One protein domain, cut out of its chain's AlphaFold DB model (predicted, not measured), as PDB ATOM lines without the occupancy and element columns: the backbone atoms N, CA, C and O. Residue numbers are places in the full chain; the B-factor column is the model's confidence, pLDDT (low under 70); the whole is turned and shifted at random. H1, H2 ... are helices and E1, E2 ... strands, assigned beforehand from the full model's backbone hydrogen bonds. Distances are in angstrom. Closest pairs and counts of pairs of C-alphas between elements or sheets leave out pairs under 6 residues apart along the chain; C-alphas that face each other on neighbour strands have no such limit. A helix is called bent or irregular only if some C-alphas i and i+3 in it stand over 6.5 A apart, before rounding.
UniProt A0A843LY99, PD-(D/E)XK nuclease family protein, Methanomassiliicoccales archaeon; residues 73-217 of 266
ATOM      1  N   PRO A  73     115.701 146.389 115.962       95.00
ATOM      2  CA  PRO A  73     115.714 147.783 115.541       95.00
ATOM      3  C   PRO A  73     117.032 148.395 115.979       95.00
ATOM      4  O   PRO A  73     117.277 148.596 117.167       95.00
ATOM      5  N   GLU A  74     117.913 148.625 115.015       95.62
ATOM      6  CA  GLU A  74     119.265 149.083 115.296       95.62
ATOM      7  C   GLU A  74     119.365 150.587 115.118       95.62
ATOM      8  O   GLU A  74     119.964 151.240 115.963       95.62
ATOM      9  N   TYR A  75     118.774 151.141 114.055       96.88
ATOM     10  CA  TYR A  75     118.840 152.571 113.757       96.88
ATOM     11  C   TYR A  75     117.440 153.166 113.660       96.88
ATOM     12  O   TYR A  75     116.602 152.645 112.922       96.88
ATOM     13  N   LEU A  76     117.202 154.272 114.365       95.94
ATOM     14  CA  LEU A  76     115.917 154.978 114.377       95.94
ATOM     15  C   LEU A  76     116.124 156.441 113.997       95.94
ATOM     16  O   LEU A  76     116.968 157.115 114.579       95.94
ATOM     17  N   GLU A  77     115.350 156.940 113.033       96.50
ATOM     18  CA  GLU A  77     115.469 158.314 112.530       96.50
ATOM     19  C   GLU A  77     116.899 158.637 112.034       96.50
ATOM     20  O   GLU A  77     117.431 159.734 112.237       96.50
ATOM     21  N   TYR A  78     117.548 157.661 111.385       97.50
ATOM     22  CA  TYR A  78     118.920 157.778 110.887       97.50
ATOM     23  C   TYR A  78     118.996 158.758 109.716       97.50
ATOM     24  O   TYR A  78     118.405 158.529 108.658       97.50
ATOM     25  N   SER A  79     119.743 159.850 109.883       97.38
ATOM     26  CA  SER A  79     119.866 160.905 108.877       97.38
ATOM     27  C   SER A  79     121.238 160.936 108.210       97.38
ATOM     28  O   SER A  79     122.269 160.673 108.830       97.38
ATOM     29  N   PHE A  80     121.244 161.296 106.926       97.62
ATOM     30  CA  PHE A  80     122.448 161.459 106.126       97.62
ATOM     31  C   PHE A  80     122.345 162.661 105.175       97.62
ATOM     32  O   PHE A  80     121.267 162.991 104.668       97.62
ATOM     33  N   GLY A  81     123.467 163.328 104.900       96.00
ATOM     34  CA  GLY A  81     123.547 164.427 103.924       96.00
ATOM     35  C   GLY A  81     122.895 165.745 104.359       96.00
ATOM     36  O   GLY A  81     122.609 166.594 103.514       96.00
ATOM     37  N   SER A  82     122.594 165.908 105.648       89.75
ATOM     38  CA  SER A  82     122.023 167.131 106.228       89.75
ATOM     39  C   SER A  82     122.636 167.403 107.596       89.75
ATOM     40  O   SER A  82     123.078 166.475 108.267       89.75
ATOM     41  N   ARG A  83     122.632 168.670 108.026       85.56
ATOM     42  CA  ARG A  83     123.056 169.041 109.380       85.56
ATOM     43  C   ARG A  83     122.159 168.351 110.405       85.56
ATOM     44  O   ARG A  83     120.944 168.551 110.388       85.56
ATOM     45  N   VAL A  84     122.765 167.571 111.290       76.94
ATOM     46  CA  VAL A  84     122.066 166.845 112.353       76.94
ATOM     47  C   VAL A  84     122.127 167.693 113.619       76.94
ATOM     48  O   VAL A  84     123.206 168.094 114.050       76.94
ATOM     49  N   ALA A  85     120.974 168.018 114.201       70.88
ATOM     50  CA  ALA A  85     120.910 168.810 115.424       70.88
ATOM     51  C   ALA A  85     119.766 168.345 116.330       70.88
ATOM     52  O   ALA A  85     118.620 168.244 115.894       70.88
ATOM     53  N   GLY A  86     120.076 168.138 117.609       72.00
ATOM     54  CA  GLY A  86     119.116 167.702 118.624       72.00
ATOM     55  C   GLY A  86     119.072 166.186 118.822       72.00
ATOM     56  O   GLY A  86     119.815 165.435 118.200       72.00
ATOM     57  N   ASP A  87     118.178 165.763 119.709       76.25
ATOM     58  CA  ASP A  87     117.983 164.396 120.215       76.25
ATOM     59  C   ASP A  87     117.021 163.544 119.365       76.25
ATOM     60  O   ASP A  87     116.702 162.414 119.718       76.25
ATOM     61  N   ARG A  88     116.544 164.083 118.238       82.38
ATOM     62  CA  ARG A  88     115.542 163.450 117.359       82.38
ATOM     63  C   ARG A  88     116.120 162.549 116.268       82.38
ATOM     64  O   ARG A  88     115.372 162.100 115.407       82.38
ATOM     65  N   TYR A  89     117.429 162.355 116.263       90.94
ATOM     66  CA  TYR A  89     118.136 161.610 115.230       90.94
ATOM     67  C   TYR A  89     118.934 160.488 115.867       90.94
ATOM     68  O   TYR A  89     119.408 160.634 116.997       90.94
ATOM     69  N   ASP A  90     119.155 159.412 115.113       94.69
ATOM     70  CA  ASP A  90     120.097 158.385 115.541       94.69
ATOM     71  C   ASP A  90     121.471 159.029 115.824       94.69
ATOM     72  O   ASP A  90     121.949 159.800 114.978       94.69
ATOM     73  N   PRO A  91     122.146 158.715 116.946       93.44
ATOM     74  CA  PRO A  91     123.467 159.258 117.264       93.44
ATOM     75  C   PRO A  91     124.538 158.999 116.195       93.44
ATOM     76  O   PRO A  91     125.548 159.699 116.156       93.44
ATOM     77  N   ARG A  92     124.337 157.997 115.331       95.06
ATOM     78  CA  ARG A  92     125.250 157.636 114.235       95.06
ATOM     79  C   ARG A  92     124.942 158.370 112.927       95.06
ATOM     80  O   ARG A  92     125.636 158.145 111.938       95.06
ATOM     81  N   SER A  93     123.931 159.240 112.906       96.56
ATOM     82  CA  SER A  93     123.600 160.088 111.754       96.56
ATOM     83  C   SER A  93     124.798 160.938 111.308       96.56
ATOM     84  O   SER A  93     125.656 161.313 112.104       96.56
ATOM     85  N   THR A  94     124.859 161.269 110.018       95.38
ATOM     86  CA  THR A  94     126.041 161.880 109.387       95.38
ATOM     87  C   THR A  94     125.670 163.058 108.492       95.38
ATOM     88  O   THR A  94     124.703 163.017 107.744       95.38
ATOM     89  N   GLU A  95     126.489 164.109 108.468       95.94
ATOM     90  CA  GLU A  95     126.296 165.206 107.503       95.94
ATOM     91  C   GLU A  95     126.739 164.828 106.082       95.94
ATOM     92  O   GLU A  95     126.371 165.488 105.111       95.94
ATOM     93  N   ARG A  96     127.510 163.743 105.939       96.44
ATOM     94  CA  ARG A  96     127.942 163.225 104.633       96.44
ATOM     95  C   ARG A  96     126.741 162.662 103.860       96.44
ATOM     96  O   ARG A  96     126.006 161.859 104.439       96.44
ATOM     97  N   PRO A  97     126.532 163.043 102.586       97.62
ATOM     98  CA  PRO A  97     125.518 162.415 101.748       97.62
ATOM     99  C   PRO A  97     125.916 160.975 101.415       97.62
ATOM    100  O   PRO A  97     127.103 160.642 101.394       97.62
ATOM    101  N   ALA A  98     124.926 160.139 101.115       98.00
ATOM    102  CA  ALA A  98     125.187 158.848 100.503       98.00
ATOM    103  C   ALA A  98     125.650 159.068  99.059       98.00
ATOM    104  O   ALA A  98     125.028 159.834  98.318       98.00
ATOM    105  N   VAL A  99     126.732 158.400  98.666       97.06
ATOM    106  CA  VAL A  99     127.265 158.454  97.299       97.06
ATOM    107  C   VAL A  99     126.864 157.170  96.588       97.06
ATOM    108  O   VAL A  99     127.424 156.112  96.862       97.06
ATOM    109  N   ILE A 100     125.870 157.253  95.704       95.88
ATOM    110  CA  ILE A 100     125.277 156.090  95.037       95.88
ATOM    111  C   ILE A 100     125.680 156.099  93.555       95.88
ATOM    112  O   ILE A 100     125.238 156.989  92.826       95.88
ATOM    113  N   PRO A 101     126.488 155.137  93.080       94.00
ATOM    114  CA  PRO A 101     126.775 154.990  91.653       94.00
ATOM    115  C   PRO A 101     125.501 154.691  90.853       94.00
ATOM    116  O   PRO A 101     124.712 153.833  91.248       94.00
ATOM    117  N   LEU A 102     125.296 155.383  89.728       91.06
ATOM    118  CA  LEU A 102     124.140 155.161  88.843       91.06
ATOM    119  C   LEU A 102     124.392 154.086  87.773       91.06
ATOM    120  O   LEU A 102     123.448 153.613  87.136       91.06
ATOM    121  N   THR A 103     125.652 153.700  87.575       83.88
ATOM    122  CA  THR A 103     126.091 152.631  86.670       83.88
ATOM    123  C   THR A 103     127.186 151.796  87.331       83.88
ATOM    124  O   THR A 103     127.836 152.232  88.282       83.88
ATOM    125  N   GLU A 104     127.416 150.586  86.821       72.94
ATOM    126  CA  GLU A 104     128.592 149.805  87.200       72.94
ATOM    127  C   GLU A 104     129.856 150.457  86.601       72.94
ATOM    128  O   GLU A 104     129.966 150.601  85.383       72.94
ATOM    129  N   GLY A 105     130.808 150.873  87.446       65.81
ATOM    130  CA  GLY A 105     132.106 151.426  87.030       65.81
ATOM    131  C   GLY A 105     132.246 152.948  87.173       65.81
ATOM    132  O   GLY A 105     131.602 153.569  88.015       65.81
ATOM    133  N   ALA A 106     133.145 153.551  86.383       59.88
ATOM    134  CA  ALA A 106     133.345 155.001  86.360       59.88
ATOM    135  C   ALA A 106     132.171 155.662  85.620       59.88
ATOM    136  O   ALA A 106     132.103 155.622  84.393       59.88
ATOM    137  N   GLY A 107     131.235 156.229  86.375       71.31
ATOM    138  CA  GLY A 107     130.035 156.873  85.850       71.31
ATOM    139  C   GLY A 107     129.466 157.900  86.822       71.31
ATOM    140  O   GLY A 107     130.067 158.189  87.861       71.31
ATOM    141  N   ASP A 108     128.311 158.457  86.466       85.00
ATOM    142  CA  ASP A 108     127.634 159.459  87.282       85.00
ATOM    143  C   ASP A 108     127.221 158.892  88.646       85.00
ATOM    144  O   ASP A 108     126.830 157.727  88.789       85.00
ATOM    145  N   VAL A 109     127.290 159.749  89.664       92.69
ATOM    146  CA  VAL A 109     126.898 159.420  91.035       92.69
ATOM    147  C   VAL A 109     125.736 160.293  91.481       92.69
ATOM    148  O   VAL A 109     125.705 161.502  91.253       92.69
ATOM    149  N   LEU A 110     124.788 159.682  92.181       94.50
ATOM    150  CA  LEU A 110     123.756 160.380  92.928       94.50
ATOM    151  C   LEU A 110     124.285 160.698  94.330       94.50
ATOM    152  O   LEU A 110     124.565 159.796  95.120       94.50
ATOM    153  N   LEU A 111     124.369 161.989  94.653       96.44
ATOM    154  CA  LEU A 111     124.555 162.455  96.026       96.44
ATOM    155  C   LEU A 111     123.188 162.548  96.702       96.44
ATOM    156  O   LEU A 111     122.436 163.503  96.493       96.44
ATOM    157  N   LEU A 112     122.855 161.539  97.499       97.06
ATOM    158  CA  LEU A 112     121.569 161.452  98.174       97.06
ATOM    159  C   LEU A 112     121.686 161.958  99.612       97.06
ATOM    160  O   LEU A 112     122.573 161.559 100.366       97.06
ATOM    161  N   ARG A 113     120.734 162.798 100.017       97.56
ATOM    162  CA  ARG A 113     120.460 163.103 101.426       97.56
ATOM    163  C   ARG A 113     119.105 162.533 101.814       97.56
ATOM    164  O   ARG A 113     118.206 162.465 100.975       97.56
ATOM    165  N   GLY A 114     118.934 162.183 103.078       96.44
ATOM    166  CA  GLY A 114     117.690 161.592 103.541       96.44
ATOM    167  C   GLY A 114     117.645 161.348 105.040       96.44
ATOM    168  O   GLY A 114     118.550 161.708 105.797       96.44
ATOM    169  N   LYS A 115     116.535 160.746 105.449       97.06
ATOM    170  CA  LYS A 115     116.295 160.266 106.800       97.06
ATOM    171  C   LYS A 115     115.501 158.969 106.694       97.06
ATOM    172  O   LYS A 115     114.476 158.959 106.020       97.06
ATOM    173  N   VAL A 116     116.022 157.904 107.283       98.00
ATOM    174  CA  VAL A 116     115.398 156.581 107.313       98.00
ATOM    175  C   VAL A 116     114.710 156.426 108.660       98.00
ATOM    176  O   VAL A 116     115.364 156.585 109.688       98.00
ATOM    177  N   ASP A 117     113.411 156.132 108.655       97.69
ATOM    178  CA  ASP A 117     112.636 156.045 109.896       97.69
ATOM    179  C   ASP A 117     113.155 154.922 110.803       97.69
ATOM    180  O   ASP A 117     113.374 155.141 111.994       97.69
ATOM    181  N   ARG A 118     113.379 153.725 110.242       97.69
ATOM    182  CA  ARG A 118     113.847 152.559 110.992       97.69
ATOM    183  C   ARG A 118     114.661 151.594 110.128       97.69
ATOM    184  O   ARG A 118     114.304 151.310 108.984       97.69
ATOM    185  N   VAL A 119     115.746 151.070 110.697       98.44
ATOM    186  CA  VAL A 119     116.559 149.990 110.122       98.44
ATOM    187  C   VAL A 119     116.683 148.867 111.143       98.44
ATOM    188  O   VAL A 119     117.266 149.060 112.213       98.44
ATOM    189  N   ASP A 120     116.173 147.696 110.778       97.75
ATOM    190  CA  ASP A 120     116.306 146.476 111.570       97.75
ATOM    191  C   ASP A 120     117.468 145.633 111.051       97.75
ATOM    192  O   ASP A 120     117.689 145.574 109.841       97.75
ATOM    193  N   VAL A 121     118.194 144.970 111.952       97.31
ATOM    194  CA  VAL A 121     119.420 144.226 111.637       97.31
ATOM    195  C   VAL A 121     119.386 142.808 112.210       97.31
ATOM    196  O   VAL A 121     118.970 142.593 113.352       97.31
ATOM    197  N   ASP A 122     119.884 141.857 111.419       95.69
ATOM    198  CA  ASP A 122     120.210 140.487 111.823       95.69
ATOM    199  C   ASP A 122     121.573 140.084 111.237       95.69
ATOM    200  O   ASP A 122     121.756 139.965 110.023       95.69
ATOM    201  N   GLY A 123     122.580 139.951 112.102       95.12
ATOM    202  CA  GLY A 123     123.971 139.823 111.673       95.12
ATOM    203  C   GLY A 123     124.416 141.035 110.846       95.12
ATOM    204  O   GLY A 123     124.479 142.147 111.365       95.12
ATOM    205  N   ASN A 124     124.737 140.813 109.568       96.56
ATOM    206  CA  ASN A 124     125.070 141.883 108.620       96.56
ATOM    207  C   ASN A 124     123.883 142.292 107.731       96.56
ATOM    208  O   ASN A 124     123.989 143.261 106.986       96.56
ATOM    209  N   ALA A 125     122.776 141.549 107.768       98.38
ATOM    210  CA  ALA A 125     121.607 141.809 106.945       98.38
ATOM    211  C   ALA A 125     120.757 142.931 107.550       98.38
ATOM    212  O   ALA A 125     120.617 143.015 108.770       98.38
ATOM    213  N   MET A 126     120.163 143.774 106.703       98.50
ATOM    214  CA  MET A 126     119.281 144.855 107.138       98.50
ATOM    215  C   MET A 126     117.951 144.914 106.387       98.50
ATOM    216  O   MET A 126     117.876 144.688 105.174       98.50
ATOM    217  N   LEU A 127     116.906 145.298 107.114       98.62
ATOM    218  CA  LEU A 127     115.596 145.656 106.588       98.62
ATOM    219  C   LEU A 127     115.342 147.144 106.849       98.62
ATOM    220  O   LEU A 127     115.410 147.602 107.987       98.62
ATOM    221  N   VAL A 128     115.001 147.893 105.802       98.81
ATOM    222  CA  VAL A 128     114.537 149.282 105.941       98.81
ATOM    223  C   VAL A 128     113.021 149.299 106.111       98.81
ATOM    224  O   VAL A 128     112.303 148.699 105.308       98.81
ATOM    225  N   ILE A 129     112.532 150.028 107.115       98.50
ATOM    226  CA  ILE A 129     111.107 150.209 107.398       98.50
ATOM    227  C   ILE A 129     110.783 151.708 107.402       98.50
ATOM    228  O   ILE A 129     111.435 152.488 108.093       98.50
ATOM    229  N   ASP A 130     109.766 152.106 106.641       97.88
ATOM    230  CA  ASP A 130     109.228 153.476 106.614       97.88
ATOM    231  C   ASP A 130     107.770 153.489 107.102       97.88
ATOM    232  O   ASP A 130     106.949 152.680 106.657       97.88
ATOM    233  N   TYR A 131     107.434 154.390 108.026       96.25
ATOM    234  CA  TYR A 131     106.095 154.468 108.606       96.25
ATOM    235  C   TYR A 131     105.166 155.319 107.736       96.25
ATOM    236  O   TYR A 131     105.420 156.491 107.453       96.25
ATOM    237  N   LYS A 132     104.004 154.768 107.368       93.19
ATOM    238  CA  LYS A 132     102.989 155.473 106.574       93.19
ATOM    239  C   LYS A 132     101.660 155.573 107.314       93.19
ATOM    240  O   LYS A 132     101.034 154.581 107.679       93.19
ATOM    241  N   THR A 133     101.149 156.798 107.412       87.81
ATOM    242  CA  THR A 133      99.762 157.085 107.825       87.81
ATOM    243  C   THR A 133      98.766 157.003 106.660       87.81
ATOM    244  O   THR A 133      97.570 157.232 106.842       87.81
ATOM    245  N   GLY A 134      99.246 156.723 105.446       86.12
ATOM    246  CA  GLY A 134      98.451 156.545 104.233       86.12
ATOM    247  C   GLY A 134      98.638 155.156 103.622       86.12
ATOM    248  O   GLY A 134      99.183 154.247 104.249       86.12
ATOM    249  N   LYS A 135      98.189 154.998 102.373       89.31
ATOM    250  CA  LYS A 135      98.394 153.756 101.621       89.31
ATOM    251  C   LYS A 135      99.864 153.585 101.256       89.31
ATOM    252  O   LYS A 135     100.479 154.519 100.743       89.31
ATOM    253  N   ALA A 136     100.404 152.395 101.496       91.88
ATOM    254  CA  ALA A 136     101.733 152.044 101.018       91.88
ATOM    255  C   ALA A 136     101.756 152.045  99.475       91.88
ATOM    256  O   ALA A 136     100.805 151.550  98.856       91.88
ATOM    257  N   PRO A 137     102.830 152.550  98.841       92.50
ATOM    258  CA  PRO A 137     103.033 152.444  97.401       92.50
ATOM    259  C   PRO A 137     102.836 151.018  96.865       92.50
ATOM    260  O   PRO A 137     103.166 150.027  97.525       92.50
ATOM    261  N   SER A 138     102.277 150.918  95.658       93.38
ATOM    262  CA  SER A 138     102.039 149.635  94.986       93.38
ATOM    263  C   SER A 138     103.323 149.074  94.367       93.38
ATOM    264  O   SER A 138     104.224 149.830  94.019       93.38
ATOM    265  N   TYR A 139     103.397 147.760  94.131       94.12
ATOM    266  CA  TYR A 139     104.531 147.160  93.406       94.12
ATOM    267  C   TYR A 139     104.744 147.795  92.021       94.12
ATOM    268  O   TYR A 139     105.876 148.044  91.619       94.12
ATOM    269  N   LYS A 140     103.653 148.147  91.329       92.62
ATOM    270  CA  LYS A 140     103.692 148.844  90.036       92.62
ATOM    271  C   LYS A 140     104.290 150.252  90.149       92.62
ATOM    272  O   LYS A 140     104.991 150.688  89.244       92.62
ATOM    273  N   SER A 141     104.026 150.956  91.251       93.06
ATOM    274  CA  SER A 141     104.614 152.271  91.543       93.06
ATOM    275  C   SER A 141     106.134 152.189  91.688       93.06
ATOM    276  O   SER A 141     106.863 153.004  91.124       93.06
ATOM    277  N   LEU A 142     106.611 151.163  92.400       93.12
ATOM    278  CA  LEU A 142     108.038 150.888  92.561       93.12
ATOM    279  C   LEU A 142     108.686 150.537  91.219       93.12
ATOM    280  O   LEU A 142     109.715 151.108  90.866       93.12
ATOM    281  N   GLU A 143     108.061 149.642  90.452       91.38
ATOM    282  CA  GLU A 143     108.528 149.240  89.123       91.38
ATOM    283  C   GLU A 143     108.670 150.432  88.168       91.38
ATOM    284  O   GLU A 143     109.689 150.560  87.490       91.38
ATOM    285  N   LYS A 144     107.685 151.333  88.158       90.50
ATOM    286  CA  LYS A 144     107.686 152.540  87.319       90.50
ATOM    287  C   LYS A 144     108.585 153.669  87.830       90.50
ATOM    288  O   LYS A 144     108.634 154.722  87.202       90.50
ATOM    289  N   GLY A 145     109.227 153.500  88.986       91.44
ATOM    290  CA  GLY A 145     110.065 154.537  89.587       91.44
ATOM    291  C   GLY A 145     109.290 155.714  90.182       91.44
ATOM    292  O   GLY A 145     109.886 156.740  90.491       91.44
ATOM    293  N   TYR A 146     107.974 155.588  90.380       91.50
ATOM    294  CA  TYR A 146     107.166 156.633  91.029       91.50
ATOM    295  C   TYR A 146     107.413 156.673  92.537       91.50
ATOM    296  O   TYR A 146     107.297 157.722  93.165       91.50
ATOM    297  N   SER A 147     107.804 155.534  93.108       94.19
ATOM    298  CA  SER A 147     108.209 155.402  94.501       94.19
ATOM    299  C   SER A 147     109.513 154.614  94.589       94.19
ATOM    300  O   SER A 147     109.498 153.386  94.558       94.19
ATOM    301  N   MET A 148     110.633 155.316  94.766       96.38
ATOM    302  CA  MET A 148     111.972 154.714  94.898       96.38
ATOM    303  C   MET A 148     112.542 154.798  96.323       96.38
ATOM    304  O   MET A 148     113.711 154.489  96.538       96.38
ATOM    305  N   GLN A 149     111.740 155.248  97.295       96.31
ATOM    306  CA  GLN A 149     112.203 155.579  98.645       96.31
ATOM    307  C   GLN A 149     112.936 154.406  99.316       96.31
ATOM    308  O   GLN A 149     114.082 154.563  99.727       96.31
ATOM    309  N   LEU A 150     112.310 153.225  99.369       98.19
ATOM    310  CA  LEU A 150     112.886 152.045 100.021       98.19
ATOM    311  C   LEU A 150     114.188 151.592  99.351       98.19
ATOM    312  O   LEU A 150     115.173 151.336 100.034       98.19
ATOM    313  N   GLN A 151     114.217 151.528  98.019       98.38
ATOM    314  CA  GLN A 151     115.389 151.093  97.256       98.38
ATOM    315  C   GLN A 151     116.567 152.051  97.447       98.38
ATOM    316  O   GLN A 151     117.689 151.615  97.696       98.38
ATOM    317  N   LEU A 152     116.312 153.361  97.381       98.38
ATOM    318  CA  LEU A 152     117.342 154.377  97.587       98.38
ATOM    319  C   LEU A 152     117.854 154.393  99.033       98.38
ATOM    320  O   LEU A 152     119.047 154.593  99.248       98.38
ATOM    321  N   TYR A 153     116.992 154.137 100.021       98.69
ATOM    322  CA  TYR A 153     117.420 153.992 101.415       98.69
ATOM    323  C   TYR A 153     118.248 152.733 101.645       98.69
ATOM    324  O   TYR A 153     119.261 152.807 102.332       98.69
ATOM    325  N   LEU A 154     117.886 151.605 101.030       98.81
ATOM    326  CA  LEU A 154     118.695 150.388 101.092       98.81
ATOM    327  C   LEU A 154     120.098 150.616 100.525       98.81
ATOM    328  O   LEU A 154     121.079 150.231 101.150       98.81
ATOM    329  N   LEU A 155     120.206 151.296  99.383       98.56
ATOM    330  CA  LEU A 155     121.498 151.649  98.789       98.56
ATOM    331  C   LEU A 155     122.295 152.616  99.677       98.56
ATOM    332  O   LEU A 155     123.493 152.422  99.882       98.56
ATOM    333  N   ALA A 156     121.635 153.631 100.241       98.50
ATOM    334  CA  ALA A 156     122.273 154.595 101.132       98.50
ATOM    335  C   ALA A 156     122.802 153.939 102.415       98.50
ATOM    336  O   ALA A 156     123.954 154.161 102.787       98.50
ATOM    337  N   CYS A 157     121.993 153.109 103.073       98.56
ATOM    338  CA  CYS A 157     122.399 152.399 104.282       98.56
ATOM    339  C   CYS A 157     123.491 151.364 103.987       98.56
ATOM    340  O   CYS A 157     124.426 151.251 104.773       98.56
ATOM    341  N   ALA A 158     123.456 150.681 102.839       98.44
ATOM    342  CA  ALA A 158     124.533 149.771 102.457       98.44
ATOM    343  C   ALA A 158     125.869 150.509 102.325       98.44
ATOM    344  O   ALA A 158     126.889 150.063 102.846       98.44
ATOM    345  N   GLN A 159     125.857 151.684 101.689       98.12
ATOM    346  CA  GLN A 159     127.060 152.487 101.491       98.12
ATOM    347  C   GLN A 159     127.575 153.128 102.788       98.12
ATOM    348  O   GLN A 159     128.784 153.159 103.014       98.12
ATOM    349  N   LEU A 160     126.684 153.677 103.616       98.31
ATOM    350  CA  LEU A 160     127.066 154.454 104.799       98.31
ATOM    351  C   LEU A 160     127.284 153.599 106.051       98.31
ATOM    352  O   LEU A 160     128.126 153.954 106.871       98.31
ATOM    353  N   LEU A 161     126.525 152.510 106.204       97.88
ATOM    354  CA  LEU A 161     126.541 151.645 107.390       97.88
ATOM    355  C   LEU A 161     127.262 150.312 107.146       97.88
ATOM    356  O   LEU A 161     127.525 149.590 108.101       97.88
ATOM    357  N   GLY A 162     127.584 149.974 105.890       97.94
ATOM    358  CA  GLY A 162     128.250 148.714 105.539       97.94
ATOM    359  C   GLY A 162     127.363 147.472 105.677       97.94
ATOM    360  O   GLY A 162     127.879 146.358 105.702       97.94
ATOM    361  N   LEU A 163     126.045 147.660 105.777       98.25
ATOM    362  CA  LEU A 163     125.071 146.587 105.969       98.25
ATOM    363  C   LEU A 163     124.614 145.994 104.634       98.25
ATOM    364  O   LEU A 163     124.501 146.687 103.623       98.25
ATOM    365  N   GLU A 164     124.291 144.706 104.639       98.44
ATOM    366  CA  GLU A 164     123.777 143.988 103.480       98.44
ATOM    367  C   GLU A 164     122.255 144.177 103.344       98.44
ATOM    368  O   GLU A 164     121.503 143.803 104.245       98.44
ATOM    369  N   PRO A 165     121.752 144.710 102.218       98.56
ATOM    370  CA  PRO A 165     120.315 144.830 101.995       98.56
ATOM    371  C   PRO A 165     119.615 143.465 101.958       98.56
ATOM    372  O   PRO A 165     119.900 142.643 101.087       98.56
ATOM    373  N   ALA A 166     118.639 143.253 102.842       98.62
ATOM    374  CA  ALA A 166     117.739 142.101 102.791       98.62
ATOM    375  C   ALA A 166     116.354 142.459 102.241       98.62
ATOM    376  O   ALA A 166     115.727 141.644 101.565       98.62
ATOM    377  N   GLY A 167     115.870 143.681 102.479       98.50
ATOM    378  CA  GLY A 167     114.598 144.133 101.922       98.50
ATOM    379  C   GLY A 167     114.143 145.497 102.423       98.50
ATOM    380  O   GLY A 167     114.782 146.124 103.263       98.50
ATOM    381  N   GLY A 168     113.007 145.951 101.906       98.50
ATOM    382  CA  GLY A 168     112.368 147.200 102.293       98.50
ATOM    383  C   GLY A 168     110.867 147.017 102.470       98.50
ATOM    384  O   GLY A 168     110.201 146.394 101.631       98.50
ATOM    385  N   ALA A 169     110.334 147.595 103.540       98.00
ATOM    386  CA  ALA A 169     108.928 147.524 103.890       98.00
ATOM    387  C   ALA A 169     108.363 148.893 104.282       98.00
ATOM    388  O   ALA A 169     109.062 149.765 104.790       98.00
ATOM    389  N   TYR A 170     107.062 149.059 104.069       97.50
ATOM    390  CA  TYR A 170     106.305 150.138 104.692       97.50
ATOM    391  C   TYR A 170     105.561 149.587 105.903       97.50
ATOM    392  O   TYR A 170     104.956 148.524 105.809       97.50
ATOM    393  N   TYR A 171     105.540 150.308 107.013       96.75
ATOM    394  CA  TYR A 171     104.652 149.999 108.124       96.75
ATOM    395  C   TYR A 171     103.423 150.898 108.052       96.75
ATOM    396  O   TYR A 171     103.510 152.109 108.267       96.75
ATOM    397  N   GLN A 172     102.264 150.334 107.721       95.38
ATOM    398  CA  GLN A 172     101.037 151.117 107.623       95.38
ATOM    399  C   GLN A 172     100.345 151.221 108.981       95.38
ATOM    400  O   GLN A 172     100.127 150.223 109.662       95.38
ATOM    401  N   LEU A 173      99.942 152.436 109.342       92.31
ATOM    402  CA  LEU A 173      99.329 152.763 110.632       92.31
ATOM    403  C   LEU A 173      97.803 152.984 110.540       92.31
ATOM    404  O   LEU A 173      97.226 153.642 111.402       92.31
ATOM    405  N   LYS A 174      97.135 152.486 109.484       84.62
ATOM    406  CA  LYS A 174      95.681 152.642 109.260       84.62
ATOM    407  C   LYS A 174      94.991 151.370 108.761       84.62
ATOM    408  O   LYS A 174      95.610 150.547 108.092       84.62
ATOM    409  N   ASP A 175      93.695 151.298 109.062       72.06
ATOM    410  CA  ASP A 175      92.783 150.146 109.010       72.06
ATOM    411  C   ASP A 175      93.008 149.130 107.877       72.06
ATOM    412  O   ASP A 175      93.266 147.963 108.158       72.06
ATOM    413  N   ASP A 176      92.928 149.535 106.603       75.94
ATOM    414  CA  ASP A 176      92.876 148.594 105.468       75.94
ATOM    415  C   ASP A 176      94.206 147.885 105.162       75.94
ATOM    416  O   ASP A 176      94.221 146.886 104.441       75.94
ATOM    417  N   GLY A 177      95.315 148.366 105.728       82.50
ATOM    418  CA  GLY A 177      96.649 147.808 105.509       82.50
ATOM    419  C   GLY A 177      97.508 147.709 106.764       82.50
ATOM    420  O   GLY A 177      98.711 147.504 106.618       82.50
ATOM    421  N   PHE A 178      96.927 147.877 107.959       93.56
ATOM    422  CA  PHE A 178      97.676 148.020 109.210       93.56
ATOM    423  C   PHE A 178      98.723 146.911 109.390       93.56
ATOM    424  O   PHE A 178      98.381 145.726 109.345       93.56
ATOM    425  N   GLY A 179      99.970 147.292 109.657       94.31
ATOM    426  CA  GLY A 179     101.084 146.368 109.876       94.31
ATOM    427  C   GLY A 179     102.150 146.419 108.786       94.31
ATOM    428  O   GLY A 179     102.205 147.354 107.974       94.31
ATOM    429  N   MET A 180     103.012 145.403 108.787       95.00
ATOM    430  CA  MET A 180     104.157 145.328 107.885       95.00
ATOM    431  C   MET A 180     103.762 145.040 106.430       95.00
ATOM    432  O   MET A 180     103.076 144.068 106.116       95.00
ATOM    433  N   GLN A 181     104.263 145.865 105.513       95.44
ATOM    434  CA  GLN A 181     104.042 145.767 104.074       95.44
ATOM    435  C   GLN A 181     105.378 145.644 103.346       95.44
ATOM    436  O   GLN A 181     105.919 146.632 102.843       95.44
ATOM    437  N   LEU A 182     105.901 144.420 103.261       97.25
ATOM    438  CA  LEU A 182     107.109 144.130 102.488       97.25
ATOM    439  C   LEU A 182     106.874 144.463 101.004       97.25
ATOM    440  O   LEU A 182     105.790 144.212 100.463       97.25
ATOM    441  N   ARG A 183     107.859 145.088 100.350       96.69
ATOM    442  CA  ARG A 183     107.730 145.549  98.955       96.69
ATOM    443  C   ARG A 183     108.853 145.098  98.040       96.69
ATOM    444  O   ARG A 183     108.576 144.775  96.891       96.69
ATOM    445  N   VAL A 184     110.076 145.052  98.549       98.00
ATOM    446  CA  VAL A 184     111.244 144.514  97.845       98.00
ATOM    447  C   VAL A 184     112.017 143.657  98.825       98.00
ATOM    448  O   VAL A 184     112.180 144.056  99.978       98.00
ATOM    449  N   ALA A 185     112.450 142.477  98.404       98.44
ATOM    450  CA  ALA A 185     113.168 141.574  99.288       98.44
ATOM    451  C   ALA A 185     114.089 140.633  98.518       98.44
ATOM    452  O   ALA A 185     113.838 140.257  97.369       98.44
ATOM    453  N   ASP A 186     115.183 140.257  99.165       98.44
ATOM    454  CA  ASP A 186     116.104 139.268  98.641       98.44
ATOM    455  C   ASP A 186     115.575 137.862  98.988       98.44
ATOM    456  O   ASP A 186     115.310 137.574 100.161       98.44
ATOM    457  N   PRO A 187     115.397 136.971  97.992       98.06
ATOM    458  CA  PRO A 187     114.887 135.617  98.208       98.06
ATOM    459  C   PRO A 187     115.659 134.797  99.247       98.06
ATOM    460  O   PRO A 187     115.071 133.891  99.838       98.06
ATOM    461  N   ARG A 188     116.937 135.114  99.500       97.88
ATOM    462  CA  ARG A 188     117.767 134.453 100.520       97.88
ATOM    463  C   ARG A 188     117.204 134.605 101.935       97.88
ATOM    464  O   ARG A 188     117.394 133.710 102.746       97.88
ATOM    465  N   TYR A 189     116.474 135.689 102.213       97.75
ATOM    466  CA  TYR A 189     115.912 135.981 103.538       97.75
ATOM    467  C   TYR A 189     114.408 135.694 103.632       97.75
ATOM    468  O   TYR A 189     113.760 136.110 104.589       97.75
ATOM    469  N   ARG A 190     113.823 134.984 102.657       97.19
ATOM    470  CA  ARG A 190     112.369 134.769 102.573       97.19
ATOM    471  C   ARG A 190     111.759 134.137 103.822       97.19
ATOM    472  O   ARG A 190     110.653 134.502 104.205       97.19
ATOM    473  N   GLU A 191     112.460 133.186 104.427       95.81
ATOM    474  CA  GLU A 191     111.983 132.491 105.626       95.81
ATOM    475  C   GLU A 191     111.945 133.428 106.842       95.81
ATOM    476  O   GLU A 191     110.967 133.431 107.581       95.81
ATOM    477  N   ALA A 192     112.963 134.281 106.993       95.12
ATOM    478  CA  ALA A 192     113.067 135.237 108.093       95.12
ATOM    479  C   ALA A 192     112.123 136.440 107.929       95.12
ATOM    480  O   ALA A 192     111.456 136.846 108.879       95.12
ATOM    481  N   LEU A 193     112.055 137.013 106.721       96.44
ATOM    482  CA  LEU A 193     111.246 138.199 106.420       96.44
ATOM    483  C   LEU A 193     109.749 137.880 106.263       96.44
ATOM    484  O   LEU A 193     108.908 138.756 106.469       96.44
ATOM    485  N   GLY A 194     109.397 136.647 105.886       95.38
ATOM    486  CA  GLY A 194     108.012 136.222 105.692       95.38
ATOM    487  C   GLY A 194     107.293 136.958 104.553       95.38
ATOM    488  O   GLY A 194     107.887 137.351 103.546       95.38
ATOM    489  N   GLY A 195     105.977 137.131 104.689       91.88
ATOM    490  CA  GLY A 195     105.145 137.830 103.705       91.88
ATOM    491  C   GLY A 195     104.767 137.000 102.470       91.88
ATOM    492  O   GLY A 195     104.965 135.786 102.395       91.88
ATOM    493  N   THR A 196     104.147 137.661 101.489       94.88
ATOM    494  CA  THR A 196     103.682 137.010 100.254       94.88
ATOM    495  C   THR A 196     104.846 136.737  99.290       94.88
ATOM    496  O   THR A 196     105.940 137.261  99.475       94.88
ATOM    497  N   PRO A 197     104.658 135.944  98.217       96.88
ATOM    498  CA  PRO A 197     105.714 135.720  97.223       96.88
ATOM    499  C   PRO A 197     106.110 136.967  96.410       96.88
ATOM    500  O   PRO A 197     107.191 136.995  95.827       96.88
ATOM    501  N   THR A 198     105.248 137.987  96.335       97.38
ATOM    502  CA  THR A 198     105.396 139.123  95.407       97.38
ATOM    503  C   THR A 198     106.675 139.954  95.606       97.38
ATOM    504  O   THR A 198     107.345 140.186  94.601       97.38
ATOM    505  N   PRO A 199     107.084 140.352  96.831       97.25
ATOM    506  CA  PRO A 199     108.323 141.109  97.062       97.25
ATOM    507  C   PRO A 199     109.605 140.407  96.601       97.25
ATOM    508  O   PRO A 199     110.620 141.062  96.390       97.25
ATOM    509  N   TYR A 200     109.564 139.079  96.467       98.19
ATOM    510  CA  TYR A 200     110.710 138.246  96.101       98.19
ATOM    511  C   TYR A 200     110.758 137.921  94.607       98.19
ATOM    512  O   TYR A 200     111.773 137.427  94.122       98.19
ATOM    513  N   ALA A 201     109.662 138.149  93.878       96.75
ATOM    514  CA  ALA A 201     109.481 137.633  92.524       96.75
ATOM    515  C   ALA A 201     110.504 138.200  91.526       96.75
ATOM    516  O   ALA A 201     110.996 137.474  90.663       96.75
ATOM    517  N   THR A 202     110.837 139.487  91.646       94.56
ATOM    518  CA  THR A 202     111.869 140.135  90.824       94.56
ATOM    519  C   THR A 202     113.274 139.882  91.376       94.56
ATOM    520  O   THR A 202     114.219 139.715  90.601       94.56
ATOM    521  N   GLY A 203     113.392 139.779  92.700       97.25
ATOM    522  CA  GLY A 203     114.649 139.673  93.426       97.25
ATOM    523  C   GLY A 203     115.290 141.043  93.652       97.25
ATOM    524  O   GLY A 203     115.424 141.840  92.721       97.25
ATOM    525  N   LEU A 204     115.736 141.284  94.889       98.12
ATOM    526  CA  LEU A 204     116.177 142.601  95.354       98.12
ATOM    527  C   LEU A 204     117.185 143.290  94.433       98.12
ATOM    528  O   LEU A 204     117.004 144.457  94.109       98.12
ATOM    529  N   ARG A 205     118.213 142.575  93.963       97.12
ATOM    530  CA  ARG A 205     119.233 143.151  93.074       97.12
ATOM    531  C   ARG A 205     118.615 143.826  91.844       97.12
ATOM    532  O   ARG A 205     118.946 144.969  91.553       97.12
ATOM    533  N   LYS A 206     117.676 143.157  91.169       97.12
ATOM    534  CA  LYS A 206     117.002 143.706  89.983       97.12
ATOM    535  C   LYS A 206     116.090 144.882  90.333       97.12
ATOM    536  O   LYS A 206     115.970 145.817  89.546       97.12
ATOM    537  N   ASP A 207     115.457 144.860  91.505       97.56
ATOM    538  CA  ASP A 207     114.658 145.996  91.975       97.56
ATOM    539  C   ASP A 207     115.519 147.231  92.272       97.56
ATOM    540  O   ASP A 207     115.110 148.348  91.947       97.56
ATOM    541  N   LEU A 208     116.720 147.041  92.830       97.44
ATOM    542  CA  LEU A 208     117.691 148.116  93.046       97.44
ATOM    543  C   LEU A 208     118.243 148.652  91.716       97.44
ATOM    544  O   LEU A 208     118.245 149.863  91.510       97.44
ATOM    545  N   GLU A 209     118.629 147.773  90.785       96.12
ATOM    546  CA  GLU A 209     119.068 148.146  89.427       96.12
ATOM    547  C   GLU A 209     118.001 148.976  88.695       96.12
ATOM    548  O   GLU A 209     118.299 150.003  88.082       96.12
ATOM    549  N   ARG A 210     116.728 148.578  88.806       95.88
ATOM    550  CA  ARG A 210     115.605 149.312  88.215       95.88
ATOM    551  C   ARG A 210     115.414 150.686  88.854       95.88
ATOM    552  O   ARG A 210     115.216 151.662  88.134       95.88
ATOM    553  N   ALA A 211     115.510 150.789  90.180       96.25
ATOM    554  CA  ALA A 211     115.450 152.078  90.867       96.25
ATOM    555  C   ALA A 211     116.601 153.009  90.445       96.25
ATOM    556  O   ALA A 211     116.364 154.191  90.205       96.25
ATOM    557  N   LEU A 212     117.819 152.483  90.279       95.94
ATOM    558  CA  LEU A 212     118.963 153.247  89.770       95.94
ATOM    559  C   LEU A 212     118.740 153.728  88.332       95.94
ATOM    560  O   LEU A 212     118.987 154.896  88.039       95.94
ATOM    561  N   SER A 213     118.217 152.870  87.451       94.81
ATOM    562  CA  SER A 213     117.889 153.263  86.075       94.81
ATOM    563  C   SER A 213     116.840 154.377  86.032       94.81
ATOM    564  O   SER A 213     117.017 155.349  85.303       94.81
ATOM    565  N   ASN A 214     115.782 154.269  86.840       94.56
ATOM    566  CA  ASN A 214     114.736 155.291  86.938       94.56
ATOM    567  C   ASN A 214     115.281 156.614  87.509       94.56
ATOM    568  O   ASN A 214     114.932 157.693  87.031       94.56
ATOM    569  N   ALA A 215     116.162 156.549  88.514       94.94
ATOM    570  CA  ALA A 215     116.822 157.729  89.066       94.94
ATOM    571  C   ALA A 215     117.726 158.410  88.028       94.94
ATOM    572  O   ALA A 215     117.696 159.635  87.910       94.94
ATOM    573  N   ARG A 216     118.481 157.630  87.246       93.88
ATOM    574  CA  ARG A 216     119.320 158.141  86.157       93.88
ATOM    575  C   ARG A 216     118.484 158.859  85.098       93.88
ATOM    576  O   ARG A 216     118.773 160.011  84.801       93.88
ATOM    577  N   GLU A 217     117.418 158.232  84.603       91.44
ATOM    578  CA  GLU A 217     116.519 158.843  83.610       91.44
ATOM    579  C   GLU A 217     115.932 160.171  84.118       91.44
ATOM    580  O   GLU A 217     115.904 161.170  83.396       91.44
TER     581      GLU A 217
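What this domain is: This is residues 73 to 217 of the 266 residues of the protein "PD-(D/E)XK nuclease family protein" of Methanomassiliicoccales archaeon (UniProt A0A843LY99). A strongly twisted sheet of five strands curls round one helix, H2, which makes the core, and the small hairpin of E2 and E3 packs on another side of that helix. H4 crosses H2 on the same face of the sheet, H3 sits on the opposite face, and the short H1 only grazes the sheet. The printed part has 145 residues, with four named helices and seven named strands in the order E1 E2 E3 E4 E5 H1 H2 E6 E7 H3 H4; the class is mixed, helices and strands. The large sheet runs E1 E4 E5 E6 E7 and is mixed, with E5 and E6 parallel. The whole is compact and rounded, with a radius of gyration of the C-alphas of 14.7 A and spans of 38 by 36 by 30 A.

Where its parts are: E1, residues 73 to 80, begins with C-alpha 73 at (115.714, 147.783, 115.541), is 17.9 A long and bends by 67 degrees at residue 77. E2 is residues 98 to 101 and E3 residues 109 to 112. E3 runs on into E4, residues 114 to 122, 22.8 A, which bends by 67 degrees at residue 117. E5, residues 125 to 132, is 23.1 A long. H1 is residues 139 to 143. H2, residues 149 to 161, 17.2 A, begins with C-alpha 149 at (112.203, 155.579, 98.645). E6 is residues 164 to 172, 24.2 A, and E7 residues 179 to 185, 16.8 A. H3, residues 187 to 193, is irregular: C-alphas 188 and 191 are 8.0 A apart. H4, residues 204 to 217, 20.0 A, ends with C-alpha 217 at (116.519, 158.843, 83.610).

How they stand to each other: E1 and E4 are antiparallel, with N 80 and O 114 at 2.9 A. The hairpin E4 and E5 has N 120 and O 127 at 2.9 A. E5, H1, H2 and E6 form a strand-helix-strand unit, two parallel neighbour strands with helices between, its crossover right-handed; N 126 and O 164 are 2.8 A apart. The hairpin E6 and E7 has N 170 and O 181 at 2.9 A. H2 is on this sheet, its C-alpha of Leu 150 5.4 A from that of Gly 168 in E6. In the hairpin E2 and E3, N 100 and O 110 are 2.9 A apart; the closest C-alphas of E2 and H2, Ala 98 and Ala 156, are 5.2 A apart. H4 touches H2, about perpendicular at 76 degrees, closest at the C-alphas of Gln 151 and Leu 208, 5.6 A. H4 also touches H1, closest at the C-alphas of Glu 143 and Arg 210, 7.1 A. H3 has a height over the sheet of 7.5 A. In H1, H2 and H4 every O i to N i+4 pair is within hydrogen-bond range; in H3 1 of 3 is, beside 2 of 4 O i to N i+3 pairs.

The domain as a whole: The two C-alphas farthest apart, Ala 106 and Asp 175, are 46.7 A apart. The printed part has no cut. The link from E1 to E2, residues 81 to 97, is long. The mean pLDDT of the printed part is 93.8, and residues 105 to 106 are under 70.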